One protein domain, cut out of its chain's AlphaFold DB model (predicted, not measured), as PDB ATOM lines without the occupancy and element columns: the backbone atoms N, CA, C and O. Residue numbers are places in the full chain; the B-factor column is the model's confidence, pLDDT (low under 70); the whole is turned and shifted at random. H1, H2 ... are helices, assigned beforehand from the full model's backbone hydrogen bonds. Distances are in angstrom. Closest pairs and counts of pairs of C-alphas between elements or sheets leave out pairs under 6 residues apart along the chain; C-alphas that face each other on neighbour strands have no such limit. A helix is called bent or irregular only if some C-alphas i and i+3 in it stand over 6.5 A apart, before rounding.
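AT A GLANCE: This is residues 101 to 176 of the 681 residues of an uncharacterized protein of Actinoplanes sp. OR16 (UniProt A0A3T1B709). Three helices, their centres in a triangle, make a small rounded body: H2 and H3 form a helical hairpin, and H1 packs on H2 but not on H3. After H3 a long stretch with no named element, residues 162 to 176, folds back past the start of H2, pairs briefly with the link between H1 and H2, and runs on away from the helices to the last printed residue. The printed part has 76 residues with three named helices, in the order H1, H2, H3, and no named strand; its class is all helix. It is compact, with a radius of gyration of the C-alphas of 12.2 A, and its C-alphas span 31 by 31 by 22 A.

HOW THE PARTS SIT: H1, residues 109 to 119, touches H2, residues 131 to 144; the closest C-alphas are those of Leu 117 and Leu 136, 6.6 A apart. Of H2, residues 136 to 140 alone touch H1. The two helices run the same way at a shallow tilt of 33 degrees, only just short of steep. H2 also touches H3, residues 148 to 161, with its residues 139 to 143 alone; the closest C-alphas are those of Leu 139 and Ala 151, 5.5 A apart. H2 and H3 are a hairpin and run opposite ways at a shallow tilt of 31 degrees. H1 and H3 are apart. Outside the helices, residues 126 to 127 pair with residues 170 to 171, antiparallel, as strands do. In H1 every O i to N i+4 pair is within hydrogen-bond range, against 7 of 10 pairs in H2 and 8 of 10 in H3.

IN THESE COORDINATES: H1 begins at C-alpha 109, at (105.165, -74.693, 373.653), and is 15.3 A long from first to last C-alpha. H2, 20.7 A long, begins at C-alpha 131, at (92.085, -80.066, 382.429). It is irregular, but only just: C-alphas 133 and 136 are 6.53 A apart. H3, 20.4 A long, ends at C-alpha 161, at (106.380, -80.764, 381.076). It is irregular too, with C-alphas 157 and 160 7.2 A apart.

THE WHOLE: The two C-alphas farthest apart are those of Pro 160 and Pro 175, at 34.6 A, and the first and last printed C-alphas, of Asp 101 and Glu 176, are 28.2 A apart. The link from H1 to H2 is long, with 11 residues, and that from H2 to H3 is tight, with 3. The C-alphas of residues 162 to 176 lie 4 to 21 A from the mean of the C-alphas. The printed part has no cut. The mean pLDDT of the printed part is 92.2, and residue 173 is the one residue under 70.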
ATOM      1  N   ASP A 101     103.192 -67.681 365.209       95.00
ATOM      2  CA  ASP A 101     103.362 -66.897 363.977       95.00
ATOM      3  C   ASP A 101     102.973 -65.422 364.175       95.00
ATOM      4  O   ASP A 101     103.683 -64.507 363.763       95.00
ATOM      5  N   ARG A 102     101.828 -65.170 364.822       95.19
ATOM      6  CA  ARG A 102     101.306 -63.812 365.048       95.19
ATOM      7  C   ARG A 102     102.206 -62.974 365.953       95.19
ATOM      8  O   ARG A 102     102.244 -61.757 365.796       95.19
ATOM      9  N   HIS A 103     102.851 -63.612 366.925       95.38
ATOM     10  CA  HIS A 103     103.650 -62.952 367.955       95.38
ATOM     11  C   HIS A 103     105.162 -63.093 367.730       95.38
ATOM     12  O   HIS A 103     105.926 -62.726 368.618       95.38
ATOM     13  N   ASP A 104     105.583 -63.597 366.564       96.25
ATOM     14  CA  ASP A 104     106.991 -63.822 366.205       96.25
ATOM     15  C   ASP A 104     107.750 -64.642 367.267       96.25
ATOM     16  O   ASP A 104     108.865 -64.323 367.684       96.25
ATOM     17  N   LEU A 105     107.100 -65.696 367.771       95.88
ATOM     18  CA  LEU A 105     107.652 -66.572 368.803       95.88
ATOM     19  C   LEU A 105     108.298 -67.811 368.177       95.88
ATOM     20  O   LEU A 105     107.799 -68.332 367.176       95.88
ATOM     21  N   PRO A 106     109.339 -68.379 368.810       94.06
ATOM     22  CA  PRO A 106     109.807 -69.710 368.460       94.06
ATOM     23  C   PRO A 106     108.664 -70.738 368.494       94.06
ATOM     24  O   PRO A 106     107.797 -70.698 369.374       94.06
ATOM     25  N   HIS A 107     108.684 -71.686 367.552       91.19
ATOM     26  CA  HIS A 107     107.670 -72.737 367.421       91.19
ATOM     27  C   HIS A 107     107.827 -73.856 368.471       91.19
ATOM     28  O   HIS A 107     107.902 -75.044 368.152       91.19
ATOM     29  N   ASP A 108     107.836 -73.475 369.745       91.44
ATOM     30  CA  ASP A 108     107.810 -74.372 370.891       91.44
ATOM     31  C   ASP A 108     106.743 -73.952 371.915       91.44
ATOM     32  O   ASP A 108     106.345 -72.788 372.020       91.44
ATOM     33  N   ARG A 109     106.243 -74.928 372.683       91.88
ATOM     34  CA  ARG A 109     105.165 -74.693 373.653       91.88
ATOM     35  C   ARG A 109     105.594 -73.820 374.828       91.88
ATOM     36  O   ARG A 109     104.753 -73.093 375.352       91.88
ATOM     37  N   ALA A 110     106.862 -73.857 375.243       93.00
ATOM     38  CA  ALA A 110     107.326 -73.024 376.350       93.00
ATOM     39  C   ALA A 110     107.306 -71.541 375.990       93.00
ATOM     40  O   ALA A 110     106.925 -70.726 376.827       93.00
ATOM     41  N   SER A 111     107.675 -71.192 374.759       94.75
ATOM     42  CA  SER A 111     107.633 -69.822 374.249       94.75
ATOM     43  C   SER A 111     106.201 -69.287 374.197       94.75
ATOM     44  O   SER A 111     105.934 -68.220 374.750       94.75
ATOM     45  N   VAL A 112     105.255 -70.064 373.652       93.94
ATOM     46  CA  VAL A 112     103.823 -69.707 373.652       93.94
ATOM     47  C   VAL A 112     103.283 -69.567 375.078       93.94
ATOM     48  O   VAL A 112     102.648 -68.563 375.400       93.94
ATOM     49  N   PHE A 113     103.553 -70.541 375.951       94.44
ATOM     50  CA  PHE A 113     103.089 -70.512 377.336       94.44
ATOM     51  C   PHE A 113     103.645 -69.312 378.100       94.44
ATOM     52  O   PHE A 113     102.872 -68.614 378.746       94.44
ATOM     53  N   ARG A 114     104.954 -69.042 378.013       95.00
ATOM     54  CA  ARG A 114     105.598 -67.916 378.705       95.00
ATOM     55  C   ARG A 114     105.046 -66.586 378.214       95.00
ATOM     56  O   ARG A 114     104.629 -65.776 379.029       95.00
ATOM     57  N   HIS A 115     104.952 -66.404 376.897       95.62
ATOM     58  CA  HIS A 115     104.397 -65.180 376.331       95.62
ATOM     59  C   HIS A 115     102.944 -64.964 376.781       95.62
ATOM     60  O   HIS A 115     102.582 -63.863 377.201       95.62
ATOM     61  N   ARG A 116     102.109 -66.014 376.784       93.56
ATOM     62  CA  ARG A 116     100.748 -65.925 377.338       93.56
ATOM     63  C   ARG A 116     100.745 -65.680 378.847       93.56
ATOM     64  O   ARG A 116      99.916 -64.903 379.314       93.56
ATOM     65  N   LEU A 117     101.665 -66.277 379.603       93.81
ATOM     66  CA  LEU A 117     101.851 -66.042 381.040       93.81
ATOM     67  C   LEU A 117     102.439 -64.655 381.350       93.81
ATOM     68  O   LEU A 117     102.427 -64.244 382.500       93.81
ATOM     69  N   GLU A 118     102.876 -63.886 380.355       93.19
ATOM     70  CA  GLU A 118     103.252 -62.473 380.517       93.19
ATOM     71  C   GLU A 118     102.135 -61.516 380.069       93.19
ATOM     72  O   GLU A 118     101.794 -60.598 380.811       93.19
ATOM     73  N   HIS A 119     101.395 -61.833 378.993       90.69
ATOM     74  CA  HIS A 119     100.415 -60.914 378.381       90.69
ATOM     75  C   HIS A 119      98.907 -61.190 378.608       90.69
ATOM     76  O   HIS A 119      98.120 -60.250 378.552       90.69
ATOM     77  N   ALA A 120      98.473 -62.435 378.842       86.69
ATOM     78  CA  ALA A 120      97.069 -62.767 379.150       86.69
ATOM     79  C   ALA A 120      96.611 -62.291 380.548       86.69
ATOM     80  O   ALA A 120      97.429 -62.084 381.440       86.69
ATOM     81  N   THR A 121      95.302 -62.202 380.781       86.38
ATOM     82  CA  THR A 121      94.732 -61.994 382.128       86.38
ATOM     83  C   THR A 121      93.941 -63.220 382.561       86.38
ATOM     84  O   THR A 121      93.438 -63.963 381.719       86.38
ATOM     85  N   ALA A 122      93.776 -63.438 383.868       83.19
ATOM     86  CA  ALA A 122      92.930 -64.531 384.364       83.19
ATOM     87  C   ALA A 122      91.463 -64.376 383.923       83.19
ATOM     88  O   ALA A 122      90.715 -65.351 383.821       83.19
ATOM     89  N   ALA A 123      91.046 -63.135 383.663       79.19
ATOM     90  CA  ALA A 123      89.708 -62.804 383.209       79.19
ATOM     91  C   ALA A 123      89.472 -63.069 381.709       79.19
ATOM     92  O   ALA A 123      88.315 -62.986 381.285       79.19
ATOM     93  N   GLU A 124      90.517 -63.377 380.931       81.88
ATOM     94  CA  GLU A 124      90.416 -63.654 379.497       81.88
ATOM     95  C   GLU A 124      89.476 -64.847 379.227       81.88
ATOM     96  O   GLU A 124      89.406 -65.813 379.991       81.88
ATOM     97  N   GLY A 125      88.697 -64.752 378.148       75.75
ATOM     98  CA  GLY A 125      87.853 -65.850 377.688       75.75
ATOM     99  C   GLY A 125      88.728 -66.951 377.103       75.75
ATOM    100  O   GLY A 125      89.271 -66.803 376.013       75.75
ATOM    101  N   ASP A 126      88.876 -68.052 377.829       83.88
ATOM    102  CA  ASP A 126      89.716 -69.177 377.432       83.88
ATOM    103  C   ASP A 126      88.895 -70.470 377.360       83.88
ATOM    104  O   ASP A 126      88.110 -70.802 378.255       83.88
ATOM    105  N   ARG A 127      89.093 -71.239 376.286       87.94
ATOM    106  CA  ARG A 127      88.440 -72.535 376.094       87.94
ATOM    107  C   ARG A 127      89.325 -73.657 376.614       87.94
ATOM    108  O   ARG A 127      90.288 -74.056 375.963       87.94
ATOM    109  N   VAL A 128      88.932 -74.211 377.755       91.06
ATOM    110  CA  VAL A 128      89.585 -75.365 378.385       91.06
ATOM    111  C   VAL A 128      88.965 -76.663 377.852       91.06
ATOM    112  O   VAL A 128      87.839 -77.026 378.199       91.06
ATOM    113  N   ALA A 129      89.685 -77.374 376.987       89.75
ATOM    114  CA  ALA A 129      89.269 -78.663 376.432       89.75
ATOM    115  C   ALA A 129      89.788 -79.851 377.257       89.75
ATOM    116  O   ALA A 129      89.084 -80.856 377.419       89.75
ATOM    117  N   LEU A 130      91.009 -79.722 377.778       93.00
ATOM    118  CA  LEU A 130      91.676 -80.673 378.666       93.00
ATOM    119  C   LEU A 130      91.995 -79.990 379.996       93.00
ATOM    120  O   LEU A 130      92.279 -78.796 380.005       93.00
ATOM    121  N   PRO A 131      91.947 -80.706 381.127       95.25
ATOM    122  CA  PRO A 131      92.085 -80.066 382.429       95.25
ATOM    123  C   PRO A 131      93.463 -79.405 382.611       95.25
ATOM    124  O   PRO A 131      93.536 -78.367 383.263       95.25
ATOM    125  N   GLU A 132      94.521 -79.922 381.971       96.12
ATOM    126  CA  GLU A 132      95.865 -79.322 381.924       96.12
ATOM    127  C   GLU A 132      95.860 -77.887 381.384       96.12
ATOM    128  O   GLU A 132      96.650 -77.058 381.824       96.12
ATOM    129  N   GLU A 133      94.946 -77.550 380.479       94.69
ATOM    130  CA  GLU A 133      94.826 -76.197 379.922       94.69
ATOM    131  C   GLU A 133      94.313 -75.179 380.945       94.69
ATOM    132  O   GLU A 133      94.324 -73.982 380.685       94.69
ATOM    133  N   SER A 134      93.895 -75.628 382.129       95.81
ATOM    134  CA  SER A 134      93.554 -74.739 383.243       95.81
ATOM    135  C   SER A 134      94.793 -74.214 383.973       95.81
ATOM    136  O   SER A 134      94.664 -73.306 384.788       95.81
ATOM    137  N   VAL A 135      95.988 -74.759 383.707       97.44
ATOM    138  CA  VAL A 135      97.229 -74.348 384.382       97.44
ATOM    139  C   VAL A 135      97.529 -72.873 384.143       97.44
ATOM    140  O   VAL A 135      97.781 -72.158 385.111       97.44
ATOM    141  N   LEU A 136      97.477 -72.402 382.891       96.31
ATOM    142  CA  LEU A 136      97.748 -70.997 382.586       96.31
ATOM    143  C   LEU A 136      96.734 -70.054 383.278       96.31
ATOM    144  O   LEU A 136      97.195 -69.184 384.020       96.31
ATOM    145  N   PRO A 137      95.399 -70.218 383.135       96.25
ATOM    146  CA  PRO A 137      94.436 -69.371 383.843       96.25
ATOM    147  C   PRO A 137      94.584 -69.408 385.368       96.25
ATOM    148  O   PRO A 137      94.482 -68.368 386.013       96.25
ATOM    149  N   VAL A 138      94.862 -70.577 385.959       97.44
ATOM    150  CA  VAL A 138      95.078 -70.693 387.412       97.44
ATOM    151  C   VAL A 138      96.336 -69.946 387.849       97.44
ATOM    152  O   VAL A 138      96.281 -69.206 388.826       97.44
ATOM    153  N   LEU A 139      97.456 -70.093 387.136       97.44
ATOM    154  CA  LEU A 139      98.681 -69.348 387.439       97.44
ATOM    155  C   LEU A 139      98.452 -67.841 387.351       97.44
ATOM    156  O   LEU A 139      98.889 -67.106 388.233       97.44
ATOM    157  N   ARG A 140      97.733 -67.385 386.320       96.06
ATOM    158  CA  ARG A 140      97.352 -65.977 386.184       96.06
ATOM    159  C   ARG A 140      96.541 -65.489 387.358       96.06
ATOM    160  O   ARG A 140      96.891 -64.475 387.953       96.06
ATOM    161  N   TRP A 141      95.519 -66.247 387.718       97.25
ATOM    162  CA  TRP A 141      94.665 -65.897 388.833       97.25
ATOM    163  C   TRP A 141      95.451 -65.834 390.150       97.25
ATOM    164  O   TRP A 141      95.302 -64.871 390.891       97.25
ATOM    165  N   LEU A 142      96.338 -66.799 390.422       97.69
ATOM    166  CA  LEU A 142      97.174 -66.807 391.630       97.69
ATOM    167  C   LEU A 142      98.103 -65.586 391.699       97.69
ATOM    168  O   LEU A 142      98.227 -64.971 392.756       97.69
ATOM    169  N   ILE A 143      98.723 -65.209 390.575       96.19
ATOM    170  CA  ILE A 143      99.579 -64.017 390.488       96.19
ATOM    171  C   ILE A 143      98.761 -62.743 390.741       96.19
ATOM    172  O   ILE A 143      99.186 -61.899 391.524       96.19
ATOM    173  N   GLU A 144      97.590 -62.616 390.110       95.38
ATOM    174  CA  GLU A 144      96.685 -61.469 390.280       95.38
ATOM    175  C   GLU A 144      96.111 -61.384 391.705       95.38
ATOM    176  O   GLU A 144      95.944 -60.288 392.240       95.38
ATOM    177  N   ALA A 145      95.863 -62.527 392.350       95.56
ATOM    178  CA  ALA A 145      95.399 -62.624 393.733       95.56
ATOM    179  C   ALA A 145      96.515 -62.416 394.780       95.56
ATOM    180  O   ALA A 145      96.220 -62.357 395.974       95.56
ATOM    181  N   GLY A 146      97.782 -62.308 394.356       96.44
ATOM    182  CA  GLY A 146      98.945 -62.128 395.234       96.44
ATOM    183  C   GLY A 146      99.444 -63.405 395.924       96.44
ATOM    184  O   GLY A 146     100.300 -63.330 396.804       96.44
ATOM    185  N   ASP A 147      98.947 -64.581 395.535       97.25
ATOM    186  CA  ASP A 147      99.365 -65.883 396.071       97.25
ATOM    187  C   ASP A 147     100.578 -66.426 395.290       97.25
ATOM    188  O   ASP A 147     100.517 -67.407 394.539       97.25
ATOM    189  N   HIS A 148     101.696 -65.706 395.410       96.75
ATOM    190  CA  HIS A 148     102.922 -65.983 394.659       96.75
ATOM    191  C   HIS A 148     103.582 -67.313 395.048       96.75
ATOM    192  O   HIS A 148     104.207 -67.949 394.195       96.75
ATOM    193  N   ASP A 149     103.412 -67.761 396.293       97.44
ATOM    194  CA  ASP A 149     103.951 -69.038 396.770       97.44
ATOM    195  C   ASP A 149     103.245 -70.213 396.082       97.44
ATOM    196  O   ASP A 149     103.903 -71.098 395.525       97.44
ATOM    197  N   ALA A 150     101.906 -70.198 396.030       97.62
ATOM    198  CA  ALA A 150     101.146 -71.216 395.313       97.62
ATOM    199  C   ALA A 150     101.415 -71.175 393.799       97.62
ATOM    200  O   ALA A 150     101.520 -72.231 393.169       97.62
ATOM    201  N   ALA A 151     101.569 -69.980 393.214       97.75
ATOM    202  CA  ALA A 151     101.929 -69.832 391.804       97.75
ATOM    203  C   ALA A 151     103.309 -70.438 391.498       97.75
ATOM    204  O   ALA A 151     103.452 -71.191 390.533       97.75
ATOM    205  N   THR A 152     104.308 -70.159 392.339       98.00
ATOM    206  CA  THR A 152     105.675 -70.682 392.191       98.00
ATOM    207  C   THR A 152     105.694 -72.201 392.326       98.00
ATOM    208  O   THR A 152     106.193 -72.883 391.433       98.00
ATOM    209  N   ALA A 153     105.057 -72.752 393.364       98.06
ATOM    210  CA  ALA A 153     104.978 -74.199 393.572       98.06
ATOM    211  C   ALA A 153     104.257 -74.925 392.417       98.06
ATOM    212  O   ALA A 153     104.654 -76.017 391.992       98.06
ATOM    213  N   LEU A 154     103.193 -74.318 391.874       98.12
ATOM    214  CA  LEU A 154     102.504 -74.853 390.702       98.12
ATOM    215  C   LEU A 154     103.410 -74.820 389.466       98.12
ATOM    216  O   LEU A 154     103.489 -75.824 388.755       98.12
ATOM    217  N   LEU A 155     104.115 -73.710 389.229       97.12
ATOM    218  CA  LEU A 155     105.038 -73.568 388.105       97.12
ATOM    219  C   LEU A 155     106.173 -74.598 388.177       97.12
ATOM    220  O   LEU A 155     106.441 -75.261 387.178       97.12
ATOM    221  N   GLU A 156     106.781 -74.800 389.346       97.69
ATOM    222  CA  GLU A 156     107.808 -75.828 389.576       97.69
ATOM    223  C   GLU A 156     107.297 -77.237 389.252       97.69
ATOM    224  O   GLU A 156     108.010 -78.040 388.648       97.69
ATOM    225  N   THR A 157     106.037 -77.527 389.587       97.69
ATOM    226  CA  THR A 157     105.416 -78.828 389.309       97.69
ATOM    227  C   THR A 157     105.238 -79.080 387.808       97.69
ATOM    228  O   THR A 157     105.413 -80.209 387.344       97.69
ATOM    229  N   VAL A 158     104.872 -78.053 387.032       96.81
ATOM    230  CA  VAL A 158     104.552 -78.198 385.598       96.81
ATOM    231  C   VAL A 158     105.731 -77.900 384.671       96.81
ATOM    232  O   VAL A 158     105.731 -78.363 383.529       96.81
ATOM    233  N   ALA A 159     106.752 -77.179 385.144       95.44
ATOM    234  CA  ALA A 159     107.915 -76.766 384.360       95.44
ATOM    235  C   ALA A 159     108.607 -77.918 383.601       95.44
ATOM    236  O   ALA A 159     108.898 -77.727 382.418       95.44
ATOM    237  N   PRO A 160     108.791 -79.133 384.167       95.62
ATOM    238  CA  PRO A 160     109.388 -80.255 383.429       95.62
ATOM    239  C   PRO A 160     108.590 -80.692 382.188       95.62
ATOM    240  O   PRO A 160     109.120 -81.365 381.304       95.62
ATOM    241  N   PHE A 161     107.311 -80.318 382.107       94.56
ATOM    242  CA  PHE A 161     106.380 -80.764 381.076       94.56
ATOM    243  C   PHE A 161     105.953 -79.658 380.110       94.56
ATOM    244  O   PHE A 161     105.257 -79.957 379.145       94.56
ATOM    245  N   ILE A 162     106.381 -78.409 380.309       93.19
ATOM    246  CA  ILE A 162     105.918 -77.239 379.538       93.19
ATOM    247  C   ILE A 162     106.167 -77.351 378.023       93.19
ATOM    248  O   ILE A 162     105.372 -76.875 377.220       93.19
ATOM    249  N   ASN A 163     107.237 -78.042 377.620       91.31
ATOM    250  CA  ASN A 163     107.530 -78.325 376.211       91.31
ATOM    251  C   ASN A 163     106.781 -79.553 375.675       91.31
ATOM    252  O   ASN A 163     106.636 -79.713 374.467       91.31
ATOM    253  N   ARG A 164     106.309 -80.440 376.557       90.69
ATOM    254  CA  ARG A 164     105.650 -81.704 376.194       90.69
ATOM    255  C   ARG A 164     104.131 -81.567 376.162       90.69
ATOM    256  O   ARG A 164     103.505 -82.163 375.291       90.69
ATOM    257  N   LEU A 165     103.541 -80.796 377.074       93.62
ATOM    258  CA  LEU A 165     102.098 -80.707 377.297       93.62
ATOM    259  C   LEU A 165     101.562 -79.307 377.001       93.62
ATOM    260  O   LEU A 165     102.207 -78.302 377.287       93.62
ATOM    261  N   ARG A 166     100.345 -79.249 376.462       92.94
ATOM    262  CA  ARG A 166      99.596 -78.004 376.301       92.94
ATOM    263  C   ARG A 166      98.991 -77.568 377.641       92.94
ATOM    264  O   ARG A 166      98.036 -78.178 378.112       92.94
ATOM    265  N   PHE A 167      99.545 -76.502 378.220       94.56
ATOM    266  CA  PHE A 167      99.055 -75.863 379.454       94.56
ATOM    267  C   PHE A 167      98.335 -74.531 379.226       94.56
ATOM    268  O   PHE A 167      97.703 -74.009 380.142       94.56
ATOM    269  N   ALA A 168      98.433 -73.981 378.014       92.00
ATOM    270  CA  ALA A 168      97.668 -72.820 377.595       92.00
ATOM    271  C   ALA A 168      96.391 -73.286 376.863       92.00
ATOM    272  O   ALA A 168      96.496 -74.123 375.962       92.00
ATOM    273  N   PRO A 169      95.206 -72.780 377.230       91.69
ATOM    274  CA  PRO A 169      93.954 -73.034 376.520       91.69
ATOM    275  C   PRO A 169      93.902 -72.247 375.206       91.69
ATOM    276  O   PRO A 169      94.707 -71.349 374.976       91.69
ATOM    277  N   GLU A 170      92.944 -72.562 374.338       89.25
ATOM    278  CA  GLU A 170      92.680 -71.740 373.153       89.25
ATOM    279  C   GLU A 170      91.968 -70.439 373.566       89.25
ATOM    280  O   GLU A 170      90.923 -70.533 374.220       89.25
ATOM    281  N   PRO A 171      92.458 -69.247 373.170       86.88
ATOM    282  CA  PRO A 171      91.719 -68.005 373.375       86.88
ATOM    283  C   PRO A 171      90.364 -68.071 372.663       86.88
ATOM    284  O   PRO A 171      90.295 -68.347 371.462       86.88
ATOM    285  N   ALA A 172      89.281 -67.811 373.386       82.56
ATOM    286  CA  ALA A 172      87.925 -67.898 372.871       82.56
ATOM    287  C   ALA A 172      87.111 -66.652 373.228       82.56
ATOM    288  O   ALA A 172      86.926 -66.308 374.389       82.56
ATOM    289  N   ALA A 173      86.540 -66.022 372.203       69.62
ATOM    290  CA  ALA A 173      85.569 -64.939 372.350       69.62
ATOM    291  C   ALA A 173      84.120 -65.455 372.250       69.62
ATOM    292  O   ALA A 173      83.235 -64.735 371.785       69.62
ATOM    293  N   ASP A 174      83.883 -66.724 372.610       73.19
ATOM    294  CA  ASP A 174      82.533 -67.287 372.592       73.19
ATOM    295  C   ASP A 174      81.655 -66.519 373.600       73.19
ATOM    296  O   ASP A 174      82.120 -66.213 374.702       73.19
ATOM    297  N   PRO A 175      80.398 -66.194 373.254       72.12
ATOM    298  CA  PRO A 175      79.506 -65.525 374.185       72.12
ATOM    299  C   PRO A 175      79.220 -66.439 375.379       72.12
ATOM    300  O   PRO A 175      78.969 -67.637 375.217       72.12
ATOM    301  N   GLU A 176      79.222 -65.858 376.576       73.56
ATOM    302  CA  GLU A 176      78.785 -66.555 377.781       73.56
ATOM    303  C   GLU A 176      77.264 -66.743 377.702       73.56
ATOM    304  O   GLU A 176      76.497 -65.780 377.712       73.56
TER     305      GLU A 176